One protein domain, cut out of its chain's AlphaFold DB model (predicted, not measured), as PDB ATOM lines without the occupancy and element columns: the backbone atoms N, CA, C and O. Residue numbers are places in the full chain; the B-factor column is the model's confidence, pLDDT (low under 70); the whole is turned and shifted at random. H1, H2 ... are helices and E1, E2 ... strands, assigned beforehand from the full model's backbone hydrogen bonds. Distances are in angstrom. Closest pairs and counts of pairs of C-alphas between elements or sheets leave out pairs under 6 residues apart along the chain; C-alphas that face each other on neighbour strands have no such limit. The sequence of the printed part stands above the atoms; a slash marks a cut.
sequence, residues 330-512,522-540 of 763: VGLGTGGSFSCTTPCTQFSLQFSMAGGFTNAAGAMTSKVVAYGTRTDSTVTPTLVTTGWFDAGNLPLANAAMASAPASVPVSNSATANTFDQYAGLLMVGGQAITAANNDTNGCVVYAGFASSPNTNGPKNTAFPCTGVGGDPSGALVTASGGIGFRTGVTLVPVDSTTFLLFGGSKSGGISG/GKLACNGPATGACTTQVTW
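AT A GLANCE: This is residues 330 to 512 and 522 to 540 of the 763 residues of an uncharacterized protein of Deltaproteobacteria bacterium (UniProt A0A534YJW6). Three strongly twisted antiparallel sheets stand one after another in a stack, E5 to E8 in the middle, E1 to E4 over one of its faces and E9 to E12 over the other, and several long strands bend sharply. The last sheet is curled like part of a barrel, and H1, a single short helix, only grazes the middle sheet. The 202 printed residues hold one named helix and twelve named strands, in the order E1 to E6, H1, E7 to E12; across the sheets the orders are E1 E2 E3 E4, E5 E6 E7 E8 and E9 E10 E11 E12. The class is mostly strand, though under half of the residues, 96, are in named elements. The whole is compact, with a radius of gyration of the C-alphas of 17.6 A, and only just flat, spanning 62 by 48 by 27 A.

HOW THE PARTS SIT: E1, residues 331 to 334, E2, residues 345 to 354, E3, residues 367 to 376, and E4, residues 383 to 393, form a meander, each strand the antiparallel neighbour of the one before. N 333 and O 352 are 2.9 A apart between E1 and E2, N 348 and O 373 2.9 A between E2 and E3, and N 374 and O 385 2.8 A between E3 and E4, each within hydrogen-bond range. E2 bends by 83 degrees at residue 350. The next sheet holds E5, residues 402 to 411, E6, residues 419 to 428, E7, residues 443 to 450, and E8, residues 461 to 464. Within hydrogen-bond range are N 408 and O 422 of E5 and E6, 2.7 A, N 427 and O 444 of E6 and E7, 2.8 A, and N 445 and O 463 of E7 and E8, 2.9 A. These two sheets are face to face, their strands at 30 degrees; the closest C-alphas of E1 and E5, those of Gly 333 and Pro 405, are 4.3 A apart. H1, residues 438 to 441, only grazes the second sheet; it is too short for any O i to N i+4 pair, and its one O i to N i+3 pair is not within range. The third sheet holds E9, residues 490 to 493, E10, residues 498 to 506, E11, residues 522 to 527, and E12, residues 535 to 540. N 492 and O 500 of E9 and E10, 2.8 A, N 499 and O 522 of E10 and E11, 2.9 A, and N 537 and O 525 of E11 and E12, 2.9 A, are within hydrogen-bond range. It is face to face with the second sheet, with the strands at 4 degrees, in a stack of sheets, one face to face with the next; the closest C-alphas of E5 and E9, those of Ala 404 and Pro 493, are 5.6 A apart. E1 and E9 are apart.

IN THESE COORDINATES: E1 begins at C-alpha 331, (164.029, 239.606, 255.306). E2 is 22.7 A from first to last C-alpha, E3 23.4 A, E4 26.2 A, E5 25.1 A, E6 23.1 A, E7 21.5 A and E10 22.7 A. E7 begins at C-alpha 443, (159.812, 228.456, 251.828), and E12 ends at C-alpha 540, (149.527, 226.339, 254.014).

THE WHOLE: The two C-alphas farthest apart, those of Pro 381 and Ser 511, are 62.7 A apart. Residues 513 to 521 are not printed, and C-alphas 512 and 522 are 20.3 A apart across that cut, which lies between E10 and E11. The links E2 to E3, 12 residues, and E8 to E9, 25 residues, are long. The mean pLDDT of the printed part is 85.0; 17 residues are under 70, among them residues 452 to 459 and 479 to 481.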
ATOM      1  N   VAL A 330     165.464 242.201 251.599       83.94
ATOM      2  CA  VAL A 330     166.017 241.741 252.878       83.94
ATOM      3  C   VAL A 330     164.867 241.277 253.763       83.94
ATOM      4  O   VAL A 330     163.900 242.017 253.964       83.94
ATOM      5  N   GLY A 331     164.991 240.076 254.322       86.88
ATOM      6  CA  GLY A 331     164.029 239.606 255.306       86.88
ATOM      7  C   GLY A 331     164.262 240.265 256.657       86.88
ATOM      8  O   GLY A 331     165.379 240.175 257.152       86.88
ATOM      9  N   LEU A 332     163.250 240.896 257.260       88.00
ATOM     10  CA  LEU A 332     163.335 241.424 258.629       88.00
ATOM     11  C   LEU A 332     162.633 240.493 259.619       88.00
ATOM     12  O   LEU A 332     161.456 240.170 259.456       88.00
ATOM     13  N   GLY A 333     163.368 240.082 260.649       88.12
ATOM     14  CA  GLY A 333     162.886 239.272 261.761       88.12
ATOM     15  C   GLY A 333     163.046 239.977 263.102       88.12
ATOM     16  O   GLY A 333     163.800 240.944 263.239       88.12
ATOM     17  N   THR A 334     162.348 239.475 264.117       87.00
ATOM     18  CA  THR A 334     162.477 239.977 265.490       87.00
ATOM     19  C   THR A 334     163.875 239.707 266.053       87.00
ATOM     20  O   THR A 334     164.570 238.770 265.643       87.00
ATOM     21  N   GLY A 335     164.321 240.565 266.972       81.81
ATOM     22  CA  GLY A 335     165.563 240.381 267.714       81.81
ATOM     23  C   GLY A 335     165.303 239.586 268.985       81.81
ATOM     24  O   GLY A 335     164.410 239.914 269.760       81.81
ATOM     25  N   GLY A 336     166.039 238.493 269.158       87.00
ATOM     26  CA  GLY A 336     165.982 237.671 270.363       87.00
ATOM     27  C   GLY A 336     167.050 238.063 271.381       87.00
ATOM     28  O   GLY A 336     167.908 238.913 271.133       87.00
ATOM     29  N   SER A 337     167.043 237.378 272.517       87.00
ATOM     30  CA  SER A 337     168.064 237.522 273.550       87.00
ATOM     31  C   SER A 337     168.692 236.179 273.902       87.00
ATOM     32  O   SER A 337     168.069 235.122 273.806       87.00
ATOM     33  N   PHE A 338     169.956 236.228 274.305       85.44
ATOM     34  CA  PHE A 338     170.676 235.103 274.873       85.44
ATOM     35  C   PHE A 338     171.327 235.556 276.172       85.44
ATOM     36  O   PHE A 338     172.175 236.451 276.175       85.44
ATOM     37  N   SER A 339     170.917 234.921 277.265       82.50
ATOM     38  CA  SER A 339     171.492 235.113 278.588       82.50
ATOM     39  C   SER A 339     172.077 233.795 279.085       82.50
ATOM     40  O   SER A 339     171.604 232.713 278.739       82.50
ATOM     41  N   CYS A 340     173.127 233.895 279.886       81.31
ATOM     42  CA  CYS A 340     173.884 232.779 280.436       81.31
ATOM     43  C   CYS A 340     174.488 233.188 281.782       81.31
ATOM     44  O   CYS A 340     174.632 234.382 282.069       81.31
ATOM     45  N   THR A 341     174.841 232.201 282.604       86.81
ATOM     46  CA  THR A 341     175.533 232.431 283.876       86.81
ATOM     47  C   THR A 341     176.936 232.971 283.604       86.81
ATOM     48  O   THR A 341     177.698 232.364 282.853       86.81
ATOM     49  N   THR A 342     177.272 234.121 284.188       82.06
ATOM     50  CA  THR A 342     178.567 234.782 283.989       82.06
ATOM     51  C   THR A 342     179.715 233.994 284.647       82.06
ATOM     52  O   THR A 342     179.499 233.367 285.689       82.06
ATOM     53  N   PRO A 343     180.941 234.022 284.084       87.50
ATOM     54  CA  PRO A 343     181.371 234.791 282.913       87.50
ATOM     55  C   PRO A 343     180.958 234.136 281.586       87.50
ATOM     56  O   PRO A 343     181.250 232.973 281.323       87.50
ATOM     57  N   CYS A 344     180.286 234.902 280.730       88.06
ATOM     58  CA  CYS A 344     179.861 234.474 279.401       88.06
ATOM     59  C   CYS A 344     179.596 235.673 278.469       88.06
ATOM     60  O   CYS A 344     179.579 236.832 278.903       88.06
ATOM     61  N   THR A 345     179.371 235.389 277.186       87.81
ATOM     62  CA  THR A 345     178.948 236.379 276.190       87.81
ATOM     63  C   THR A 345     177.431 236.344 276.023       87.81
ATOM     64  O   THR A 345     176.874 235.339 275.589       87.81
ATOM     65  N   GLN A 346     176.769 237.451 276.339       88.19
ATOM     66  CA  GLN A 346     175.320 237.621 276.249       88.19
ATOM     67  C   GLN A 346     174.947 238.504 275.055       88.19
ATOM     68  O   GLN A 346     175.719 239.381 274.658       88.19
ATOM     69  N   PHE A 347     173.744 238.303 274.514       87.25
ATOM     70  CA  PHE A 347     173.197 239.101 273.417       87.25
ATOM     71  C   PHE A 347     171.799 239.620 273.745       87.25
ATOM     72  O   PHE A 347     170.953 238.890 274.258       87.25
ATOM     73  N   SER A 348     171.540 240.868 273.370       89.56
ATOM     74  CA  SER A 348     170.212 241.475 273.322       89.56
ATOM     75  C   SER A 348     170.051 242.121 271.951       89.56
ATOM     76  O   SER A 348     170.581 243.205 271.697       89.56
ATOM     77  N   LEU A 349     169.423 241.397 271.024       88.12
ATOM     78  CA  LEU A 349     169.251 241.839 269.645       88.12
ATOM     79  C   LEU A 349     167.937 242.598 269.492       88.12
ATOM     80  O   LEU A 349     166.919 242.211 270.053       88.12
ATOM     81  N   GLN A 350     167.950 243.652 268.683       88.38
ATOM     82  CA  GLN A 350     166.756 244.418 268.329       88.38
ATOM     83  C   GLN A 350     166.012 243.780 267.153       88.38
ATOM     84  O   GLN A 350     164.791 243.653 267.180       88.38
ATOM     85  N   PHE A 351     166.749 243.342 266.132       88.62
ATOM     86  CA  PHE A 351     166.196 242.681 264.951       88.62
ATOM     87  C   PHE A 351     167.254 241.827 264.248       88.62
ATOM     88  O   PHE A 351     168.460 242.009 264.443       88.62
ATOM     89  N   SER A 352     166.789 240.902 263.413       88.56
ATOM     90  CA  SER A 352     167.614 240.092 262.516       88.56
ATOM     91  C   SER A 352     167.270 240.393 261.057       88.56
ATOM     92  O   SER A 352     166.150 240.781 260.730       88.56
ATOM     93  N   MET A 353     168.255 240.245 260.176       88.00
ATOM     94  CA  MET A 353     168.141 240.483 258.744       88.00
ATOM     95  C   MET A 353     168.672 239.297 257.964       88.00
ATOM     96  O   MET A 353     169.820 238.898 258.148       88.00
ATOM     97  N   ALA A 354     167.860 238.771 257.057       87.88
ATOM     98  CA  ALA A 354     168.175 237.579 256.293       87.88
ATOM     99  C   ALA A 354     168.383 237.903 254.810       87.88
ATOM    100  O   ALA A 354     167.429 238.203 254.086       87.88
ATOM    101  N   GLY A 355     169.635 237.794 254.364       79.00
ATOM    102  CA  GLY A 355     170.089 238.021 252.993       79.00
ATOM    103  C   GLY A 355     169.637 239.361 252.400       79.00
ATOM    104  O   GLY A 355     169.318 240.291 253.129       79.00
ATOM    105  N   GLY A 356     169.653 239.501 251.071       74.44
ATOM    106  CA  GLY A 356     169.326 240.781 250.420       74.44
ATOM    107  C   GLY A 356     170.522 241.733 250.217       74.44
ATOM    108  O   GLY A 356     170.366 242.791 249.605       74.44
ATOM    109  N   PHE A 357     171.712 241.364 250.705       76.31
ATOM    110  CA  PHE A 357     172.980 242.100 250.561       76.31
ATOM    111  C   PHE A 357     173.818 241.542 249.418       76.31
ATOM    112  O   PHE A 357     173.729 240.340 249.156       76.31
ATOM    113  N   THR A 358     174.703 242.346 248.825       73.06
ATOM    114  CA  THR A 358     175.663 241.853 247.828       73.06
ATOM    115  C   THR A 358     177.084 241.788 248.355       73.06
ATOM    116  O   THR A 358     177.568 242.744 248.947       73.06
ATOM    117  N   ASN A 359     177.828 240.740 248.022       71.81
ATOM    118  CA  ASN A 359     179.271 240.737 248.246       71.81
ATOM    119  C   ASN A 359     179.989 241.840 247.426       71.81
ATOM    120  O   ASN A 359     179.380 242.542 246.619       71.81
ATOM    121  N   ALA A 360     181.309 241.969 247.594       68.44
ATOM    122  CA  ALA A 360     182.121 242.949 246.859       68.44
ATOM    123  C   ALA A 360     182.038 242.817 245.320       68.44
ATOM    124  O   ALA A 360     182.365 243.763 244.613       68.44
ATOM    125  N   ALA A 361     181.589 241.666 244.808       69.62
ATOM    126  CA  ALA A 361     181.377 241.406 243.386       69.62
ATOM    127  C   ALA A 361     179.929 241.675 242.917       69.62
ATOM    128  O   ALA A 361     179.597 241.376 241.774       69.62
ATOM    129  N   GLY A 362     179.052 242.207 243.778       71.19
ATOM    130  CA  GLY A 362     177.657 242.511 243.438       71.19
ATOM    131  C   GLY A 362     176.705 241.308 243.476       71.19
ATOM    132  O   GLY A 362     175.544 241.442 243.099       71.19
ATOM    133  N   ALA A 363     177.149 240.136 243.946       77.50
ATOM    134  CA  ALA A 363     176.307 238.941 244.026       77.50
ATOM    135  C   ALA A 363     175.553 238.860 245.361       77.50
ATOM    136  O   ALA A 363     176.158 239.047 246.420       77.50
ATOM    137  N   MET A 364     174.256 238.531 245.312       81.44
ATOM    138  CA  MET A 364     173.406 238.371 246.499       81.44
ATOM    139  C   MET A 364     173.975 237.318 247.459       81.44
ATOM    140  O   MET A 364     174.487 236.280 247.040       81.44
ATOM    141  N   THR A 365     173.860 237.572 248.759       82.19
ATOM    142  CA  THR A 365     174.407 236.713 249.814       82.19
ATOM    143  C   THR A 365     173.320 235.912 250.526       82.19
ATOM    144  O   THR A 365     172.145 236.285 250.557       82.19
ATOM    145  N   SER A 366     173.727 234.801 251.137       86.69
ATOM    146  CA  SER A 366     172.902 234.007 252.051       86.69
ATOM    147  C   SER A 366     173.080 234.415 253.517       86.69
ATOM    148  O   SER A 366     172.576 233.741 254.404       86.69
ATOM    149  N   LYS A 367     173.812 235.493 253.804       86.44
ATOM    150  CA  LYS A 367     174.159 235.879 255.175       86.44
ATOM    151  C   LYS A 367     172.931 236.308 255.968       86.44
ATOM    152  O   LYS A 367     172.100 237.056 255.460       86.44
ATOM    153  N   VAL A 368     172.858 235.880 257.222       88.12
ATOM    154  CA  VAL A 368     171.932 236.422 258.214       88.12
ATOM    155  C   VAL A 368     172.752 237.207 259.225       88.12
ATOM    156  O   VAL A 368     173.747 236.713 259.749       88.12
ATOM    157  N   VAL A 369     172.358 238.446 259.479       87.31
ATOM    158  CA  VAL A 369     173.013 239.328 260.450       87.31
ATOM    159  C   VAL A 369     171.981 239.862 261.423       87.31
ATOM    160  O   VAL A 369     170.789 239.865 261.128       87.31
ATOM    161  N   ALA A 370     172.412 240.347 262.576       88.44
ATOM    162  CA  ALA A 370     171.515 240.975 263.531       88.44
ATOM    163  C   ALA A 370     172.135 242.210 264.166       88.44
ATOM    164  O   ALA A 370     173.354 242.297 264.290       88.44
ATOM    165  N   TYR A 371     171.293 243.157 264.569       88.44
ATOM    166  CA  TYR A 371     171.720 244.380 265.238       88.44
ATOM    167  C   TYR A 371     171.279 244.372 266.699       88.44
ATOM    168  O   TYR A 371     170.139 244.019 267.003       88.44
ATOM    169  N   GLY A 372     172.164 244.780 267.605       89.19
ATOM    170  CA  GLY A 372     171.841 244.941 269.020       89.19
ATOM    171  C   GLY A 372     173.078 245.073 269.893       89.19
ATOM    172  O   GLY A 372     174.100 245.594 269.448       89.19
ATOM    173  N   THR A 373     172.985 244.592 271.129       90.25
ATOM    174  CA  THR A 373     174.037 244.706 272.144       90.25
ATOM    175  C   THR A 373     174.627 243.338 272.473       90.25
ATOM    176  O   THR A 373     173.893 242.380 272.720       90.25
ATOM    177  N   ARG A 374     175.958 243.263 272.521       89.19
ATOM    178  CA  ARG A 374     176.740 242.138 273.042       89.19
ATOM    179  C   ARG A 374     177.417 242.554 274.342       89.19
ATOM    180  O   ARG A 374     178.150 243.541 274.353       89.19
ATOM    181  N   THR A 375     177.222 241.771 275.396       91.12
ATOM    182  CA  THR A 375     177.881 241.957 276.695       91.12
ATOM    183  C   THR A 375     178.816 240.784 276.936       91.12
ATOM    184  O   THR A 375     178.362 239.656 277.109       91.12
ATOM    185  N   ASP A 376     180.121 241.034 276.926       90.25
ATOM    186  CA  ASP A 376     181.146 240.021 277.138       90.25
ATOM    187  C   ASP A 376     181.770 240.170 278.526       90.25
ATOM    188  O   ASP A 376     182.590 241.055 278.774       90.25
ATOM    189  N   SER A 377     181.343 239.298 279.439       92.25
ATOM    190  CA  SER A 377     181.853 239.232 280.814       92.25
ATOM    191  C   SER A 377     183.029 238.264 280.975       92.25
ATOM    192  O   SER A 377     183.488 238.046 282.092       92.25
ATOM    193  N   THR A 378     183.521 237.671 279.878       92.88
ATOM    194  CA  THR A 378     184.728 236.823 279.889       92.88
ATOM    195  C   THR A 378     186.023 237.639 279.861       92.88
ATOM    196  O   THR A 378     187.091 237.115 280.176       92.88
ATOM    197  N   VAL A 379     185.924 238.929 279.530       91.06
ATOM    198  CA  VAL A 379     187.030 239.892 279.505       91.06
ATOM    199  C   VAL A 379     186.898 240.904 280.648       91.06
ATOM    200  O   VAL A 379     185.788 241.233 281.066       91.06
ATOM    201  N   THR A 380     188.032 241.412 281.142       87.75
ATOM    202  CA  THR A 380     188.084 242.402 282.233       87.75
ATOM    203  C   THR A 380     188.737 243.700 281.742       87.75
ATOM    204  O   THR A 380     189.894 243.655 281.321       87.75
ATOM    205  N   PRO A 381     188.060 244.862 281.838       90.56
ATOM    206  CA  PRO A 381     186.673 245.041 282.282       90.56
ATOM    207  C   PRO A 381     185.662 244.432 281.294       90.56
ATOM    208  O   PRO A 381     185.971 244.292 280.111       90.56
ATOM    209  N   THR A 382     184.457 244.107 281.781       91.44
ATOM    210  CA  THR A 382     183.340 243.624 280.951       91.44
ATOM    211  C   THR A 382     183.150 244.533 279.742       91.44
ATOM    212  O   THR A 382     182.963 245.743 279.890       91.44
ATOM    213  N   LEU A 383     183.165 243.950 278.546       90.75
ATOM    214  CA  LEU A 383     183.047 244.697 277.301       90.75
ATOM    215  C   LEU A 383     181.592 244.708 276.826       90.75
ATOM    216  O   LEU A 383     181.024 243.663 276.518       90.75
ATOM    217  N   VAL A 384     180.999 245.896 276.712       90.81
ATOM    218  CA  VAL A 384     179.672 246.090 276.110       90.81
ATOM    219  C   VAL A 384     179.848 246.712 274.730       90.81
ATOM    220  O   VAL A 384     180.486 247.751 274.584       90.81
ATOM    221  N   THR A 385     179.313 246.068 273.697       88.12
ATOM    222  CA  THR A 385     179.413 246.531 272.307       88.12
ATOM    223  C   THR A 385     178.045 246.519 271.647       88.12
ATOM    224  O   THR A 385     177.396 245.478 271.600       88.12
ATOM    225  N   THR A 386     177.637 247.650 271.075       88.19
ATOM    226  CA  THR A 386     176.428 247.752 270.247       88.19
ATOM    227  C   THR A 386     176.818 247.791 268.774       88.19
ATOM    228  O   THR A 386     177.687 248.573 268.388       88.19
ATOM    229  N   GLY A 387     176.199 246.954 267.945       87.25
ATOM    230  CA  GLY A 387     176.506 246.887 266.519       87.25
ATOM    231  C   GLY A 387     175.829 245.728 265.794       87.25
ATOM    232  O   GLY A 387     174.898 245.107 266.307       87.25
ATOM    233  N   TRP A 388     176.305 245.459 264.579       86.62
ATOM    234  CA  TRP A 388     175.931 244.282 263.789       86.62
ATOM    235  C   TRP A 388     176.637 243.029 264.300       86.62
ATOM    236  O   TRP A 388     177.725 243.151 264.834       86.62
ATOM    237  N   PHE A 389     176.077 241.838 264.102       85.25
ATOM    238  CA  PHE A 389     176.691 240.541 264.417       85.25
ATOM    239  C   PHE A 389     176.290 239.500 263.363       85.25
ATOM    240  O   PHE A 389     175.183 239.569 262.829       85.25
ATOM    241  N   ASP A 390     177.170 238.537 263.060       84.56
ATOM    242  CA  ASP A 390     176.809 237.382 262.218       84.56
ATOM    243  C   ASP A 390     175.828 236.495 262.997       84.56
ATOM    244  O   ASP A 390     176.074 236.149 264.156       84.56
ATOM    245  N   ALA A 391     174.702 236.175 262.369       84.50
ATOM    246  CA  ALA A 391     173.609 235.416 262.956       84.50
ATOM    247  C   ALA A 391     173.301 234.136 262.152       84.50
ATOM    248  O   ALA A 391     172.275 233.499 262.376       84.50
ATOM    249  N   GLY A 392     174.183 233.725 261.235       86.88
ATOM    250  CA  GLY A 392     174.070 232.478 260.480       86.88
ATOM    251  C   GLY A 392     173.927 232.681 258.973       86.88
ATOM    252  O   GLY A 392     174.245 233.732 258.421       86.88
ATOM    253  N   ASN A 393     173.464 231.638 258.280       88.44
ATOM    254  CA  ASN A 393     173.247 231.674 256.835       88.44
ATOM    255  C   ASN A 393     171.922 231.007 256.454       88.44
ATOM    256  O   ASN A 393     171.473 230.050 257.085       88.44
ATOM    257  N   LEU A 394     171.342 231.501 255.370       89.62
ATOM    258  CA  LEU A 394     170.273 230.880 254.610       89.62
ATOM    259  C   LEU A 394     170.825 229.747 253.731       89.62
ATOM    260  O   LEU A 394     172.002 229.770 253.358       89.62
ATOM    261  N   PRO A 395     169.979 228.778 253.342       88.62
ATOM    262  CA  PRO A 395     170.388 227.698 252.444       88.62
ATOM    263  C   PRO A 395     170.719 228.190 251.025       88.62
ATOM    264  O   PRO A 395     171.480 227.546 250.309       88.62
ATOM    265  N   LEU A 396     170.172 229.341 250.621       87.69
ATOM    266  CA  LEU A 396     170.429 230.001 249.343       87.69
ATOM    267  C   LEU A 396     170.588 231.508 249.548       87.69
ATOM    268  O   LEU A 396     170.157 232.063 250.559       87.69
ATOM    269  N   ALA A 397     171.194 232.183 248.573       86.94
ATOM    270  CA  ALA A 397     171.188 233.638 248.545       86.94
ATOM    271  C   ALA A 397     169.744 234.156 248.459       86.94
ATOM    272  O   ALA A 397     168.987 233.748 247.577       86.94
ATOM    273  N   ASN A 398     169.359 235.059 249.365       85.06
ATOM    274  CA  ASN A 398     168.032 235.666 249.313       85.06
ATOM    275  C   ASN A 398     168.015 236.697 248.182       85.06
ATOM    276  O   ASN A 398     168.669 237.732 248.287       85.06
ATOM    277  N   ALA A 399     167.252 236.417 247.128       82.38
ATOM    278  CA  ALA A 399     166.980 237.350 246.043       82.38
ATOM    279  C   ALA A 399     165.506 237.772 246.077       82.38
ATOM    280  O   ALA A 399     164.676 237.258 245.327       82.38
ATOM    281  N   ALA A 400     165.184 238.704 246.975       85.19
ATOM    282  CA  ALA A 400     163.844 239.245 247.171       85.19
ATOM    283  C   ALA A 400     162.760 238.204 247.506       85.19
ATOM    284  O   ALA A 400     161.663 238.229 246.939       85.19
ATOM    285  N   MET A 401     163.067 237.291 248.431       89.00
ATOM    286  CA  MET A 401     162.045 236.475 249.086       89.00
ATOM    287  C   MET A 401     161.090 237.391 249.865       89.00
ATOM    288  O   MET A 401     161.526 238.336 250.524       89.00
ATOM    289  N   ALA A 402     159.786 237.114 249.811       90.88
ATOM    290  CA  ALA A 402     158.830 237.800 250.673       90.88
ATOM    291  C   ALA A 402     159.048 237.327 252.110       90.88
ATOM    292  O   ALA A 402     159.187 236.126 252.330       90.88
ATOM    293  N   SER A 403     159.079 238.238 253.081       90.75
ATOM    294  CA  SER A 403     159.437 237.909 254.461       90.75
ATOM    295  C   SER A 403     158.455 238.468 255.476       90.75
ATOM    296  O   SER A 403     157.962 239.579 255.291       90.75
ATOM    297  N   ALA A 404     158.266 237.763 256.585       91.19
ATOM    298  CA  ALA A 404     157.514 238.253 257.731       91.19
ATOM    299  C   ALA A 404     158.175 237.816 259.051       91.19
ATOM    300  O   ALA A 404     158.630 236.672 259.137       91.19
ATOM    301  N   PRO A 405     158.216 238.682 260.082       90.94
ATOM    302  CA  PRO A 405     158.710 238.308 261.405       90.94
ATOM    303  C   PRO A 405     157.878 237.170 262.004       90.94
ATOM    304  O   PRO A 405     156.658 237.142 261.853       90.94
ATOM    305  N   ALA A 406     158.539 236.248 262.704       91.12
ATOM    306  CA  ALA A 406     157.928 235.044 263.254       91.12
ATOM    307  C   ALA A 406     158.466 234.722 264.656       91.12
ATOM    308  O   ALA A 406     159.636 234.961 264.954       91.12
ATOM    309  N   SER A 407     157.618 234.128 265.497       91.44
ATOM    310  CA  SER A 407     158.036 233.369 266.677       91.44
ATOM    311  C   SER A 407     158.153 231.914 266.258       91.44
ATOM    312  O   SER A 407     157.153 231.253 265.983       91.44
ATOM    313  N   VAL A 408     159.386 231.444 266.133       92.12
ATOM    314  CA  VAL A 408     159.714 230.153 265.548       92.12
ATOM    315  C   VAL A 408     159.785 229.094 266.644       92.12
ATOM    316  O   VAL A 408     160.724 229.114 267.442       92.12
ATOM    317  N   PRO A 409     158.836 228.143 266.692       90.69
ATOM    318  CA  PRO A 409     158.890 227.058 267.651       90.69
ATOM    319  C   PRO A 409     159.898 226.022 267.161       90.69
ATOM    320  O   PRO A 409     159.763 225.511 266.049       90.69
ATOM    321  N   VAL A 410     160.900 225.683 267.968       88.56
ATOM    322  CA  VAL A 410     161.895 224.664 267.611       88.56
ATOM    323  C   VAL A 410     161.982 223.609 268.702       88.56
ATOM    324  O   VAL A 410     162.092 223.949 269.877       88.56
ATOM    325  N   SER A 411     161.994 222.333 268.301       88.69
ATOM    326  CA  SER A 411     162.063 221.201 269.233       88.69
ATOM    327  C   SER A 411     163.195 221.359 270.244       88.69
ATOM    328  O   SER A 411     164.338 221.647 269.867       88.69
ATOM    329  N   ASN A 412     162.875 221.159 271.517       87.06
ATOM    330  CA  ASN A 412     163.835 221.166 272.624       87.06
ATOM    331  C   ASN A 412     164.070 219.755 273.196       87.06
ATOM    332  O   ASN A 412     164.867 219.579 274.113       87.06
ATOM    333  N   SER A 413     163.412 218.743 272.624       86.12
ATOM    334  CA  SER A 413     163.553 217.342 273.004       86.12
ATOM    335  C   SER A 413     163.694 216.444 271.775       86.12
ATOM    336  O   SER A 413     163.142 216.722 270.709       86.12
ATOM    337  N   ALA A 414     164.449 215.355 271.925       87.25
ATOM    338  CA  ALA A 414     164.517 214.277 270.938       87.25
ATOM    339  C   ALA A 414     163.381 213.249 271.119       87.25
ATOM    340  O   ALA A 414     163.052 212.513 270.191       87.25
ATOM    341  N   THR A 415     162.790 213.194 272.315       88.94
ATOM    342  CA  THR A 415     161.902 212.114 272.777       88.94
ATOM    343  C   THR A 415     160.521 212.602 273.214       88.94
ATOM    344  O   THR A 415     159.694 211.801 273.641       88.94
ATOM    345  N   ALA A 416     160.257 213.906 273.125       86.81
ATOM    346  CA  ALA A 416     158.977 214.506 273.473       86.81
ATOM    347  C   ALA A 416     158.603 215.603 272.474       86.81
ATOM    348  O   ALA A 416     159.472 216.321 271.973       86.81
ATOM    349  N   ASN A 417     157.300 215.761 272.237       89.50
ATOM    350  CA  ASN A 417     156.760 216.859 271.438       89.50
ATOM    351  C   ASN A 417     156.705 218.149 272.273       89.50
ATOM    352  O   ASN A 417     155.642 218.592 272.710       89.50
ATOM    353  N   THR A 418     157.878 218.714 272.540       89.25
ATOM    354  CA  THR A 418     158.065 219.967 273.275       89.25
ATOM    355  C   THR A 418     159.004 220.887 272.497       89.25
ATOM    356  O   THR A 418     159.902 220.428 271.787       89.25
ATOM    357  N   PHE A 419     158.796 222.199 272.605       88.62
ATOM    358  CA  PHE A 419     159.556 223.195 271.852       88.62
ATOM    359  C   PHE A 419     159.799 224.471 272.655       88.62
ATOM    360  O   PHE A 419     159.010 224.823 273.530       88.62
ATOM    361  N   ASP A 420     160.856 225.181 272.269       88.00
ATOM    362  CA  ASP A 420     161.145 226.545 272.710       88.00
ATOM    363  C   ASP A 420     160.831 227.539 271.585       88.00
ATOM    364  O   ASP A 420     160.843 227.185 270.403       88.00
ATOM    365  N   GLN A 421     160.543 228.788 271.952       88.75
ATOM    366  CA  GLN A 421     160.225 229.868 271.016       88.75
ATOM    367  C   GLN A 421     161.458 230.728 270.728       88.75
ATOM    368  O   GLN A 421     162.128 231.222 271.637       88.75
ATOM    369  N   TYR A 422     161.724 230.939 269.442       90.69
ATOM    370  CA  TYR A 422     162.856 231.718 268.956       90.69
ATOM    371  C   TYR A 422     162.383 232.909 268.126       90.69
ATOM    372  O   TYR A 422     161.452 232.801 267.333       90.69
ATOM    373  N   ALA A 423     163.033 234.057 268.295       89.94
ATOM    374  CA  ALA A 423     162.823 235.216 267.441       89.94
ATOM    375  C   ALA A 423     163.365 234.919 266.037       89.94
ATOM    376  O   ALA A 423     164.436 234.328 265.892       89.94
ATOM    377  N   GLY A 424     162.639 235.299 264.991       90.94
ATOM    378  CA  GLY A 424     163.008 234.897 263.643       90.94
ATOM    379  C   GLY A 424     162.113 235.468 262.561       90.94
ATOM    380  O   GLY A 424     161.461 236.503 262.737       90.94
ATOM    381  N   LEU A 425     162.106 234.789 261.418       91.75
ATOM    382  CA  LEU A 425     161.273 235.157 260.280       91.75
ATOM    383  C   LEU A 425     160.937 233.964 259.380       91.75
ATOM    384  O   LEU A 425     161.681 232.984 259.296       91.75
ATOM    385  N   LEU A 426     159.819 234.097 258.674       93.62
ATOM    386  CA  LEU A 426     159.405 233.259 257.556       93.62
ATOM    387  C   LEU A 426     159.757 233.965 256.244       93.62
ATOM    388  O   LEU A 426     159.528 235.166 256.116       93.62
ATOM    389  N   MET A 427     160.271 233.221 255.268       92.81
ATOM    390  CA  MET A 427     160.560 233.683 253.911       92.81
ATOM    391  C   MET A 427     159.923 232.756 252.881       92.81
ATOM    392  O   MET A 427     160.007 231.538 253.017       92.81
ATOM    393  N   VAL A 428     159.315 233.322 251.838       92.38
ATOM    394  CA  VAL A 428     158.623 232.565 250.783       92.38
ATOM    395  C   VAL A 428     158.921 233.150 249.403       92.38
ATOM    396  O   VAL A 428     158.906 234.368 249.210       92.38
ATOM    397  N   GLY A 429     159.144 232.275 248.422       89.94
ATOM    398  CA  GLY A 429     159.375 232.653 247.029       89.94
ATOM    399  C   GLY A 429     160.702 233.382 246.830       89.94
ATOM    400  O   GLY A 429     161.647 233.144 247.563       89.94
ATOM    401  N   GLY A 430     160.783 234.262 245.834       87.56
ATOM    402  CA  GLY A 430     161.985 235.027 245.491       87.56
ATOM    403  C   GLY A 430     162.608 234.609 244.157       87.56
ATOM    404  O   GLY A 430     162.331 233.540 243.624       87.56
ATOM    405  N   GLN A 431     163.444 235.476 243.589       85.94
ATOM    406  CA  GLN A 431     164.033 235.305 242.252       85.94
ATOM    407  C   GLN A 431     165.051 234.159 242.179       85.94
ATOM    408  O   GLN A 431     165.295 233.621 241.104       85.94
ATOM    409  N   ALA A 432     165.639 233.779 243.316       83.81
ATOM    410  CA  ALA A 432     166.545 232.635 243.415       83.81
ATOM    411  C   ALA A 432     165.802 231.285 243.446       83.81
ATOM    412  O   ALA A 432     166.432 230.226 243.343       83.81
ATOM    413  N   ILE A 433     164.473 231.306 243.604       86.06
ATOM    414  CA  ILE A 433     163.651 230.103 243.658       86.06
ATOM    415  C   ILE A 433     163.270 229.684 242.241       86.06
ATOM    416  O   ILE A 433     162.659 230.430 241.481       86.06
ATOM    417  N   THR A 434     163.636 228.456 241.900       84.62
ATOM    418  CA  THR A 434     163.423 227.823 240.598       84.62
ATOM    419  C   THR A 434     162.675 226.509 240.786       84.62
ATOM    420  O   THR A 434     162.613 225.977 241.894       84.62
ATOM    421  N   ALA A 435     162.166 225.922 239.703       81.19
ATOM    422  CA  ALA A 435     161.549 224.594 239.751       81.19
ATOM    423  C   ALA A 435     162.468 223.516 240.371       81.19
ATOM    424  O   ALA A 435     161.980 222.584 240.994       81.19
ATOM    425  N   ALA A 436     163.793 223.655 240.250       83.38
ATOM    426  CA  ALA A 436     164.747 222.670 240.763       83.38
ATOM    427  C   ALA A 436     164.949 222.723 242.287       83.38
ATOM    428  O   ALA A 436     165.402 221.746 242.873       83.38
ATOM    429  N   ASN A 437     164.666 223.860 242.932       86.19
ATOM    430  CA  ASN A 437     164.967 224.070 244.352       86.19
ATOM    431  C   ASN A 437     163.749 224.498 245.186       86.19
ATOM    432  O   ASN A 437     163.876 224.650 246.400       86.19
ATOM    433  N   ASN A 438     162.587 224.677 244.558       85.56
ATOM    434  CA  ASN A 438     161.368 225.168 245.189       85.56
ATOM    435  C   ASN A 438     160.867 224.255 246.322       85.56
ATOM    436  O   ASN A 438     160.546 224.758 247.394       85.56
ATOM    437  N   ASP A 439     160.902 222.935 246.145       83.44
ATOM    438  CA  ASP A 439     160.409 221.989 247.160       83.44
ATOM    439  C   ASP A 439     161.237 222.027 248.460       83.44
ATOM    440  O   ASP A 439     160.742 221.676 249.527       83.44
ATOM    441  N   THR A 440     162.497 222.476 248.387       84.62
ATOM    442  CA  THR A 440     163.407 222.574 249.542       84.62
ATOM    443  C   THR A 440     163.559 224.006 250.058       84.62
ATOM    444  O   THR A 440     163.687 224.214 251.258       84.62
ATOM    445  N   ASN A 441     163.571 225.001 249.169       87.06
ATOM    446  CA  ASN A 441     163.948 226.380 249.496       87.06
ATOM    447  C   ASN A 441     162.885 227.418 249.128       87.06
ATOM    448  O   ASN A 441     163.055 228.594 249.439       87.06
ATOM    449  N   GLY A 442     161.784 227.017 248.487       87.62
ATOM    450  CA  GLY A 442     160.681 227.919 248.146       87.62
ATOM    451  C   GLY A 442     160.007 228.526 249.376       87.62
ATOM    452  O   GLY A 442     159.339 229.552 249.272       87.62
ATOM    453  N   CYS A 443     160.227 227.928 250.546       90.75
ATOM    454  CA  CYS A 443     159.812 228.456 251.828       90.75
ATOM    455  C   CYS A 443     160.827 228.077 252.910       90.75
ATOM    456  O   CYS A 443     161.138 226.902 253.111       90.75
ATOM    457  N   VAL A 444     161.349 229.082 253.605       91.50
ATOM    458  CA  VAL A 444     162.439 228.956 254.577       91.50
ATOM    459  C   VAL A 444     162.043 229.680 255.853       91.50
ATOM    460  O   VAL A 444     161.525 230.793 255.810       91.50
ATOM    461  N   VAL A 445     162.315 229.067 256.996       92.25
ATOM    462  CA  VAL A 445     162.199 229.706 258.305       92.25
ATOM    463  C   VAL A 445     163.598 229.881 258.870       92.25
ATOM    464  O   VAL A 445     164.428 228.981 258.766       92.25
ATOM    465  N   TYR A 446     163.864 231.038 259.464       92.88
ATOM    466  CA  TYR A 446     165.079 231.292 260.226       92.88
ATOM    467  C   TYR A 446     164.730 231.465 261.703       92.88
ATOM    468  O   TYR A 446     163.917 232.326 262.038       92.88
ATOM    469  N   ALA A 447     165.357 230.661 262.565       91.69
ATOM    470  CA  ALA A 447     165.312 230.797 264.016       91.69
ATOM    471  C   ALA A 447     166.616 231.447 264.503       91.69
ATOM    472  O   ALA A 447     167.684 230.841 264.377       91.69
ATOM    473  N   GLY A 448     166.516 232.669 265.027       89.56
ATOM    474  CA  GLY A 448     167.583 233.376 265.739       89.56
ATOM    475  C   GLY A 448     167.510 233.114 267.244       89.56
ATOM    476  O   GLY A 448     167.004 232.081 267.669       89.56
ATOM    477  N   PHE A 449     167.981 234.046 268.078       87.06
ATOM    478  CA  PHE A 449     167.975 233.853 269.535       87.06
ATOM    479  C   PHE A 449     166.574 233.767 270.154       87.06
ATOM    480  O   PHE A 449     165.568 234.164 269.566       87.06
ATOM    481  N   ALA A 450     166.514 233.238 271.373       83.38
ATOM    482  CA  ALA A 450     165.267 232.996 272.079       83.38
ATOM    483  C   ALA A 450     164.485 234.283 272.354       83.38
ATOM    484  O   ALA A 450     165.059 235.348 272.594       83.38
ATOM    485  N   SER A 451     163.156 234.180 272.354       73.00
ATOM    486  CA  SER A 451     162.280 235.313 272.665       73.00
ATOM    487  C   SER A 451     162.259 235.675 274.157       73.00
ATOM    488  O   SER A 451     161.790 236.754 274.507       73.00
ATOM    489  N   SER A 452     162.759 234.800 275.041       66.88
ATOM    490  CA  SER A 452     162.850 235.025 276.491       66.88
ATOM    491  C   SER A 452     164.234 234.646 277.054       66.88
ATOM    492  O   SER A 452     164.858 233.702 276.567       66.88
ATOM    493  N   PRO A 453     164.728 235.343 278.097       60.78
ATOM    494  CA  PRO A 453     166.115 235.242 278.578       60.78
ATOM    495  C   PRO A 453     166.466 233.960 279.368       60.78
ATOM    496  O   PRO A 453     167.399 233.971 280.165       60.78
ATOM    497  N   ASN A 454     165.745 232.853 279.184       53.81
ATOM    498  CA  ASN A 454     165.829 231.669 280.050       53.81
ATOM    499  C   ASN A 454     165.903 230.309 279.325       53.81
ATOM    500  O   ASN A 454     165.737 229.276 279.968       53.81
ATOM    501  N   THR A 455     166.186 230.270 278.019       56.62
ATOM    502  CA  THR A 455     166.357 229.003 277.278       56.62
ATOM    503  C   THR A 455     167.837 228.627 277.097       56.62
ATOM    504  O   THR A 455     168.642 229.469 276.692       56.62
ATOM    505  N   ASN A 456     168.186 227.353 277.315       53.84
ATOM    506  CA  ASN A 456     169.523 226.760 277.116       53.84
ATOM    507  C   ASN A 456     169.915 226.710 275.610       53.84
ATOM    508  O   ASN A 456     169.700 225.693 274.957       53.84
ATOM    509  N   GLY A 457     170.422 227.819 275.042       54.22
ATOM    510  CA  GLY A 457     170.635 228.052 273.589       54.22
ATOM    511  C   GLY A 457     171.677 227.174 272.843       54.22
ATOM    512  O   GLY A 457     172.207 226.238 273.432       54.22
ATOM    513  N   PRO A 458     172.039 227.472 271.566       59.75
ATOM    514  CA  PRO A 458     171.545 228.531 270.677       59.75
ATOM    515  C   PRO A 458     170.791 227.958 269.464       59.75
ATOM    516  O   PRO A 458     171.029 226.823 269.060       59.75
ATOM    517  N   LYS A 459     169.960 228.759 268.794       64.56
ATOM    518  CA  LYS A 459     169.634 228.489 267.387       64.56
ATOM    519  C   LYS A 459     169.769 229.789 266.608       64.56
ATOM    520  O   LYS A 459     169.335 230.826 267.068       64.56
ATOM    521  N   ASN A 460     170.513 229.705 265.517       80.75
ATOM    522  CA  ASN A 460     170.871 230.751 264.557       80.75
ATOM    523  C   ASN A 460     170.922 230.029 263.208       80.75
ATOM    524  O   ASN A 460     171.965 229.887 262.569       80.75
ATOM    525  N   THR A 461     169.804 229.390 262.880       87.31
ATOM    526  CA  THR A 461     169.734 228.371 261.841       87.31
ATOM    527  C   THR A 461     168.505 228.586 260.984       87.31
ATOM    528  O   THR A 461     167.419 228.907 261.466       87.31
ATOM    529  N   ALA A 462     168.698 228.402 259.684       89.50
ATOM    530  CA  ALA A 462     167.618 228.349 258.724       89.50
ATOM    531  C   ALA A 462     167.270 226.890 258.416       89.50
ATOM    532  O   ALA A 462     168.150 226.029 258.374       89.50
ATOM    533  N   PHE A 463     165.994 226.621 258.178       86.75
ATOM    534  CA  PHE A 463     165.511 225.319 257.739       86.75
ATOM    535  C   PHE A 463     164.320 225.474 256.782       86.75
ATOM    536  O   PHE A 463     163.613 226.488 256.834       86.75
ATOM    537  N   PRO A 464     164.086 224.491 255.894       88.38
ATOM    538  CA  PRO A 464     162.894 224.455 255.055       88.38
ATOM    539  C   PRO A 464     161.628 224.524 255.907       88.38
ATOM    540  O   PRO A 464     161.499 223.809 256.902       88.38
ATOM    541  N   CYS A 465     160.662 225.346 255.503       85.94
ATOM    542  CA  CYS A 465     159.393 225.449 256.225       85.94
ATOM    543  C   CYS A 465     158.488 224.221 256.009       85.94
ATOM    544  O   CYS A 465     157.445 224.095 256.639       85.94
ATOM    545  N   THR A 466     158.883 223.310 255.123       81.25
ATOM    546  CA  THR A 466     158.183 222.065 254.813       81.25
ATOM    547  C   THR A 466     158.408 220.972 255.860       81.25
ATOM    548  O   THR A 466     157.703 219.976 255.859       81.25
ATOM    549  N   GLY A 467     159.387 221.121 256.758       75.19
ATOM    550  CA  GLY A 467     159.766 220.059 257.690       75.19
ATOM    551  C   GLY A 467     160.526 218.892 257.032       75.19
ATOM    552  O   GLY A 467     160.851 218.922 255.845       75.19
ATOM    553  N   VAL A 468     160.830 217.853 257.823       66.69
ATOM    554  CA  VAL A 468     161.717 216.718 257.470       66.69
ATOM    555  C   VAL A 468     161.071 215.718 256.482       66.69
ATOM    556  O   VAL A 468     161.739 214.812 255.996       66.69
ATOM    557  N   GLY A 469     159.796 215.897 256.119       65.69
ATOM    558  CA  GLY A 469     159.045 215.008 255.216       65.69
ATOM    559  C   GLY A 469     158.593 215.632 253.890       65.69
ATOM    560  O   GLY A 469     157.847 214.990 253.157       65.69
ATOM    561  N   GLY A 470     159.018 216.863 253.582       74.00
ATOM    562  CA  GLY A 470     158.454 217.645 252.476       74.00
ATOM    563  C   GLY A 470     157.150 218.345 252.868       74.00
ATOM    564  O   GLY A 470     156.660 218.171 253.978       74.00
ATOM    565  N   ASP A 471     156.620 219.196 251.987       79.25
ATOM    566  CA  ASP A 471     155.523 220.106 252.337       79.25
ATOM    567  C   ASP A 471     154.247 219.342 252.746       79.25
ATOM    568  O   ASP A 471     153.600 218.750 251.875       79.25
ATOM    569  N   PRO A 472     153.819 219.400 254.023       74.62
ATOM    570  CA  PRO A 472     152.650 218.662 254.497       74.62
ATOM    571  C   PRO A 472     151.342 219.150 253.863       74.62
ATOM    572  O   PRO A 472     150.349 218.427 253.875       74.62
ATOM    573  N   SER A 473     151.320 220.372 253.326       82.19
ATOM    574  CA  SER A 473     150.166 220.927 252.614       82.19
ATOM    575  C   SER A 473     150.175 220.637 251.113       82.19
ATOM    576  O   SER A 473     149.159 220.813 250.443       82.19
ATOM    577  N   GLY A 474     151.324 220.239 250.562       84.12
ATOM    578  CA  GLY A 474     151.546 220.143 249.122       84.12
ATOM    579  C   GLY A 474     151.519 221.486 248.370       84.12
ATOM    580  O   GLY A 474     151.677 221.494 247.151       84.12
ATOM    581  N   ALA A 475     151.328 222.624 249.045       85.75
ATOM    582  CA  ALA A 475     151.169 223.947 248.438       85.75
ATOM    583  C   ALA A 475     152.426 224.456 247.706       85.75
ATOM    584  O   ALA A 475     152.323 225.210 246.736       85.75
ATOM    585  N   LEU A 476     153.605 224.037 248.148       84.38
ATOM    586  CA  LEU A 476     154.923 224.387 247.630       84.38
ATOM    587  C   LEU A 476     155.507 223.297 246.732       84.38
ATOM    588  O   LEU A 476     156.612 223.478 246.244       84.38
ATOM    589  N   VAL A 477     154.794 222.200 246.471       81.69
ATOM    590  CA  VAL A 477     155.281 221.138 245.580       81.69
ATOM    591  C   VAL A 477     155.326 221.643 244.138       81.69
ATOM    592  O   VAL A 477     154.347 222.171 243.616       81.69
ATOM    593  N   THR A 478     156.446 221.450 243.449       75.94
ATOM    594  CA  THR A 478     156.667 221.992 242.098       75.94
ATOM    595  C   THR A 478     155.667 221.461 241.061       75.94
ATOM    596  O   THR A 478     155.241 222.205 240.175       75.94
ATOM    597  N   ALA A 479     155.261 220.193 241.174       66.56
ATOM    598  CA  ALA A 479     154.390 219.533 240.199       66.56
ATOM    599  C   ALA A 479     152.891 219.855 240.359       66.56
ATOM    600  O   ALA A 479     152.164 219.882 239.366       66.56
ATOM    601  N   SER A 480     152.425 220.090 241.588       67.62
ATOM    602  CA  SER A 480     150.993 220.160 241.928       67.62
ATOM    603  C   SER A 480     150.617 221.319 242.856       67.62
ATOM    604  O   SER A 480     149.433 221.588 243.050       67.62
ATOM    605  N   GLY A 481     151.602 222.016 243.423       69.94
ATOM    606  CA  GLY A 481     151.407 223.013 244.462       69.94
ATOM    607  C   GLY A 481     150.817 224.319 243.949       69.94
ATOM    608  O   GLY A 481     151.218 224.871 242.913       69.94
ATOM    609  N   GLY A 482     149.854 224.838 244.708       75.25
ATOM    610  CA  GLY A 482     149.175 226.087 244.397       75.25
ATOM    611  C   GLY A 482     150.109 227.296 244.467       75.25
ATOM    612  O   GLY A 482     150.141 228.078 243.514       75.25
ATOM    613  N   ILE A 483     150.956 227.396 245.500       85.94
ATOM    614  CA  ILE A 483     151.953 228.465 245.666       85.94
ATOM    615  C   ILE A 483     153.085 228.270 244.638       85.94
ATOM    616  O   ILE A 483     153.137 229.002 243.652       85.94
ATOM    617  N   GLY A 484     153.927 227.243 244.759       74.12
ATOM    618  CA  GLY A 484     155.077 227.037 243.855       74.12
ATOM    619  C   GLY A 484     156.100 228.193 243.834       74.12
ATOM    620  O   GLY A 484     156.085 229.064 244.704       74.12
ATOM    621  N   PHE A 485     156.979 228.238 242.823       80.81
ATOM    622  CA  PHE A 485     158.005 229.287 242.670       80.81
ATOM    623  C   PHE A 485     157.335 230.627 242.298       80.81
ATOM    624  O   PHE A 485     156.724 230.791 241.238       80.81
ATOM    625  N   ARG A 486     157.395 231.609 243.199       84.62
ATOM    626  CA  ARG A 486     156.739 232.908 242.999       84.62
ATOM    627  C   ARG A 486     157.642 234.071 243.335       84.62
ATOM    628  O   ARG A 486     158.413 234.021 244.288       84.62
ATOM    629  N   THR A 487     157.490 235.153 242.584       89.56
ATOM    630  CA  THR A 487     158.184 236.422 242.825       89.56
ATOM    631  C   THR A 487     157.192 237.555 243.059       89.56
ATOM    632  O   THR A 487     156.038 237.491 242.624       89.56
ATOM    633  N   GLY A 488     157.633 238.588 243.784       90.56
ATOM    634  CA  GLY A 488     156.801 239.752 244.104       90.56
ATOM    635  C   GLY A 488     155.526 239.382 244.858       90.56
ATOM    636  O   GLY A 488     154.460 239.925 244.575       90.56
ATOM    637  N   VAL A 489     155.624 238.394 245.742       92.69
ATOM    638  CA  VAL A 489     154.531 237.953 246.606       92.69
ATOM    639  C   VAL A 489     154.424 238.900 247.794       92.69
ATOM    640  O   VAL A 489     155.440 239.364 248.310       92.69
ATOM    641  N   THR A 490     153.206 239.157 248.255       94.44
ATOM    642  CA  THR A 490     152.973 239.882 249.503       94.44
ATOM    643  C   THR A 490     152.835 238.878 250.646       94.44
ATOM    644  O   THR A 490     151.970 238.008 250.580       94.44
ATOM    645  N   LEU A 491     153.673 238.983 251.682       94.25
ATOM    646  CA  LEU A 491     153.607 238.147 252.886       94.25
ATOM    647  C   LEU A 491     153.390 239.042 254.107       94.25
ATOM    648  O   LEU A 491     154.199 239.925 254.376       94.25
ATOM    649  N   VAL A 492     152.300 238.815 254.837       93.94
ATOM    650  CA  VAL A 492     151.890 239.638 255.979       93.94
ATOM    651  C   VAL A 492     151.731 238.749 257.216       93.94
ATOM    652  O   VAL A 492     150.952 237.794 257.166       93.94
ATOM    653  N   PRO A 493     152.422 239.030 258.336       91.25
ATOM    654  CA  PRO A 493     152.184 238.320 259.590       91.25
ATOM    655  C   PRO A 493     150.846 238.765 260.179       91.25
ATOM    656  O   PRO A 493     150.668 239.935 260.497       91.25
ATOM    657  N   VAL A 494     149.901 237.840 260.335       88.44
ATOM    658  CA  VAL A 494     148.657 238.080 261.082       88.44
ATOM    659  C   VAL A 494     148.965 238.150 262.562       88.44
ATOM    660  O   VAL A 494     148.489 239.054 263.233       88.44
ATOM    661  N   ASP A 495     149.772 237.221 263.057       86.50
ATOM    662  CA  ASP A 495     150.327 237.182 264.404       86.50
ATOM    663  C   ASP A 495     151.753 236.603 264.331       86.50
ATOM    664  O   ASP A 495     152.356 236.577 263.259       86.50
ATOM    665  N   SER A 496     152.324 236.163 265.453       85.94
ATOM    666  CA  SER A 496     153.688 235.625 265.487       85.94
ATOM    667  C   SER A 496     153.854 234.256 264.808       85.94
ATOM    668  O   SER A 496     154.984 233.831 264.576       85.94
ATOM    669  N   THR A 497     152.766 233.558 264.482       91.44
ATOM    670  CA  THR A 497     152.761 232.199 263.906       91.44
ATOM    671  C   THR A 497     151.826 232.029 262.708       91.44
ATOM    672  O   THR A 497     151.934 231.039 261.985       91.44
ATOM    673  N   THR A 498     150.922 232.973 262.471       93.12
ATOM    674  CA  THR A 498     149.960 232.950 261.369       93.12
ATOM    675  C   THR A 498     150.322 234.012 260.342       93.12
ATOM    676  O   THR A 498     150.544 235.171 260.689       93.12
ATOM    677  N   PHE A 499     150.314 233.641 259.066       94.44
ATOM    678  CA  PHE A 499     150.718 234.499 257.954       94.44
ATOM    679  C   PHE A 499     149.679 234.462 256.842       94.44
ATOM    680  O   PHE A 499     149.073 233.421 256.591       94.44
ATOM    681  N   LEU A 500     149.512 235.581 256.144       95.88
ATOM    682  CA  LEU A 500     148.758 235.660 254.901       95.88
ATOM    683  C   LEU A 500     149.710 235.925 253.746       95.88
ATOM    684  O   LEU A 500     150.548 236.824 253.805       95.88
ATOM    685  N   LEU A 501     149.560 235.132 252.695       95.94
ATOM    686  CA  LEU A 501     150.306 235.246 251.458       95.94
ATOM    687  C   LEU A 501     149.335 235.574 250.332       95.94
ATOM    688  O   LEU A 501     148.344 234.869 250.144       95.94
ATOM    689  N   PHE A 502     149.629 236.628 249.577       96.38
ATOM    690  CA  PHE A 502     148.772 237.100 248.499       96.38
ATOM    691  C   PHE A 502     149.550 237.315 247.196       96.38
ATOM    692  O   PHE A 502     150.612 237.946 247.169       96.38
ATOM    693  N   GLY A 503     148.964 236.815 246.108       94.88
ATOM    694  CA  GLY A 503     149.346 237.135 244.738       94.88
ATOM    695  C   GLY A 503     150.765 236.718 244.341       94.88
ATOM    696  O   GLY A 503     151.239 235.619 244.654       94.88
ATOM    697  N   GLY A 504     151.420 237.585 243.573       93.75
ATOM    698  CA  GLY A 504     152.734 237.352 242.984       93.75
ATOM    699  C   GLY A 504     152.679 236.837 241.545       93.75
ATOM    700  O   GLY A 504     151.615 236.622 240.965       93.75
ATOM    701  N   SER A 505     153.858 236.661 240.953       92.19
ATOM    702  CA  SER A 505     154.028 236.090 239.617       92.19
ATOM    703  C   SER A 505     154.605 234.684 239.729       92.19
ATOM    704  O   SER A 505     155.696 234.509 240.275       92.19
ATOM    705  N   LYS A 506     153.869 233.687 239.227       88.25
ATOM    706  CA  LYS A 506     154.308 232.288 239.147       88.25
ATOM    707  C   LYS A 506     154.927 232.037 237.770       88.25
ATOM    708  O   LYS A 506     154.266 232.253 236.756       88.25
ATOM    709  N   SER A 507     156.176 231.582 237.708       83.12
ATOM    710  CA  SER A 507     156.906 231.361 236.439       83.12
ATOM    711  C   SER A 507     157.762 230.085 236.381       83.12
ATOM    712  O   SER A 507     158.784 230.017 237.053       83.12
ATOM    713  N   GLY A 508     157.412 229.104 235.543       72.81
ATOM    714  CA  GLY A 508     158.203 227.866 235.380       72.81
ATOM    715  C   GLY A 508     157.536 226.595 235.915       72.81
ATOM    716  O   GLY A 508     158.214 225.601 236.151       72.81
ATOM    717  N   GLY A 509     156.215 226.619 236.118       68.00
ATOM    718  CA  GLY A 509     155.445 225.469 236.594       68.00
ATOM    719  C   GLY A 509     154.805 224.705 235.468       68.00
ATOM    720  O   GLY A 509     154.579 225.257 234.390       68.00
ATOM    721  N   ILE A 510     154.431 223.465 235.776       68.12
ATOM    722  CA  ILE A 510     153.668 222.599 234.871       68.12
ATOM    723  C   ILE A 510     152.286 223.211 234.578       68.12
ATOM    724  O   ILE A 510     151.755 223.050 233.482       68.12
ATOM    725  N   SER A 511     151.714 223.969 235.521       71.19
ATOM    726  CA  SER A 511     150.442 224.669 235.341       71.19
ATOM    727  C   SER A 511     150.362 225.977 236.135       71.19
ATOM    728  O   SER A 511     151.100 226.217 237.097       71.19
ATOM    729  N   GLY A 512     149.442 226.847 235.709       76.31
ATOM    730  CA  GLY A 512     149.111 228.067 236.434       76.31
ATOM    731  C   GLY A 512     150.248 229.087 236.489       76.31
ATOM    732  O   GLY A 512     150.402 229.731 237.516       76.31
ATOM    733  N   GLY A 522     149.238 230.629 256.064       94.62
ATOM    734  CA  GLY A 522     150.308 229.793 256.595       94.62
ATOM    735  C   GLY A 522     150.240 229.752 258.114       94.62
ATOM    736  O   GLY A 522     150.185 230.805 258.747       94.62
ATOM    737  N   LYS A 523     150.264 228.557 258.706       94.12
ATOM    738  CA  LYS A 523     150.355 228.372 260.160       94.12
ATOM    739  C   LYS A 523     151.669 227.691 260.527       94.12
ATOM    740  O   LYS A 523     151.862 226.518 260.216       94.12
ATOM    741  N   LEU A 524     152.548 228.432 261.191       93.44
ATOM    742  CA  LEU A 524     153.819 227.958 261.723       93.44
ATOM    743  C   LEU A 524     153.598 227.236 263.052       93.44
ATOM    744  O   LEU A 524     153.035 227.792 263.993       93.44
ATOM    745  N   ALA A 525     154.062 225.996 263.137       92.06
ATOM    746  CA  ALA A 525     153.988 225.195 264.349       92.06
ATOM    747  C   ALA A 525     155.126 224.171 264.400       92.06
ATOM    748  O   ALA A 525     155.717 223.828 263.375       92.06
ATOM    749  N   CYS A 526     155.406 223.656 265.595       90.69
ATOM    750  CA  CYS A 526     156.228 222.463 265.758       90.69
ATOM    751  C   CYS A 526     155.296 221.264 265.936       90.69
ATOM    752  O   CYS A 526     154.600 221.165 266.942       90.69
ATOM    753  N   ASN A 527     155.237 220.390 264.932       87.25
ATOM    754  CA  ASN A 527     154.317 219.253 264.906       87.25
ATOM    755  C   ASN A 527     155.097 217.936 264.946       87.25
ATOM    756  O   ASN A 527     156.118 217.802 264.277       87.25
ATOM    757  N   GLY A 528     154.622 216.944 265.696       84.00
ATOM    758  CA  GLY A 528     155.278 215.641 265.782       84.00
ATOM    759  C   GLY A 528     154.518 214.641 266.654       84.00
ATOM    760  O   GLY A 528     153.528 215.005 267.297       84.00
ATOM    761  N   PRO A 529     154.955 213.371 266.676       83.56
ATOM    762  CA  PRO A 529     154.383 212.361 267.560       83.56
ATOM    763  C   PRO A 529     154.651 212.722 269.026       83.56
ATOM    764  O   PRO A 529     155.692 213.286 269.341       83.56
ATOM    765  N   ALA A 530     153.747 212.354 269.941       82.69
ATOM    766  CA  ALA A 530     153.884 212.677 271.369       82.69
ATOM    767  C   ALA A 530     155.222 212.208 271.980       82.69
ATOM    768  O   ALA A 530     155.756 212.862 272.874       82.69
ATOM    769  N   THR A 531     155.770 211.102 271.469       86.06
ATOM    770  CA  THR A 531     156.993 210.436 271.940       86.06
ATOM    771  C   THR A 531     158.239 210.741 271.099       86.06
ATOM    772  O   THR A 531     159.211 209.988 271.149       86.06
ATOM    773  N   GLY A 532     158.234 211.804 270.289       85.75
ATOM    774  CA  GLY A 532     159.380 212.162 269.450       85.75
ATOM    775  C   GLY A 532     159.547 213.664 269.267       85.75
ATOM    776  O   GLY A 532     158.643 214.441 269.569       85.75
ATOM    777  N   ALA A 533     160.718 214.058 268.765       86.75
ATOM    778  CA  ALA A 533     161.007 215.444 268.419       86.75
ATOM    779  C   ALA A 533     159.940 216.018 267.480       86.75
ATOM    780  O   ALA A 533     159.560 215.393 266.483       86.75
ATOM    781  N   CYS A 534     159.490 217.233 267.773       88.81
ATOM    782  CA  CYS A 534     158.608 217.940 266.863       88.81
ATOM    783  C   CYS A 534     159.400 218.533 265.691       88.81
ATOM    784  O   CYS A 534     160.588 218.837 265.788       88.81
ATOM    785  N   THR A 535     158.735 218.693 264.555       89.38
ATOM    786  CA  THR A 535     159.293 219.306 263.355       89.38
ATOM    787  C   THR A 535     158.653 220.667 263.152       89.38
ATOM    788  O   THR A 535     157.428 220.776 263.044       89.38
ATOM    789  N   THR A 536     159.480 221.707 263.095       90.31
ATOM    790  CA  THR A 536     159.032 223.053 262.744       90.31
ATOM    791  C   THR A 536     158.612 223.077 261.283       90.31
ATOM    792  O   THR A 536     159.413 222.782 260.399       90.31
ATOM    793  N   GLN A 537     157.358 223.427 261.029       90.62
ATOM    794  CA  GLN A 537     156.801 223.466 259.685       90.62
ATOM    795  C   GLN A 537     155.683 224.504 259.577       90.62
ATOM    796  O   GLN A 537     155.064 224.881 260.574       90.62
ATOM    797  N   VAL A 538     155.414 224.943 258.351       91.88
ATOM    798  CA  VAL A 538     154.288 225.805 258.008       91.88
ATOM    799  C   VAL A 538     153.281 224.991 257.214       91.88
ATOM    800  O   VAL A 538     153.595 224.472 256.147       91.88
ATOM    801  N   THR A 539     152.055 224.905 257.718       92.31
ATOM    802  CA  THR A 539     150.939 224.339 256.958       92.31
ATOM    803  C   THR A 539     150.244 225.463 256.202       92.31
ATOM    804  O   THR A 539     149.735 226.393 256.831       92.31
ATOM    805  N   TRP A 540     150.223 225.382 254.871       93.25
ATOM    806  CA  TRP A 540     149.527 226.339 254.014       93.25
ATOM    807  C   TRP A 540     148.128 225.853 253.645       93.25
ATOM    808  O   TRP A 540     147.946 224.727 253.194       93.25
TER     809      TRP A 540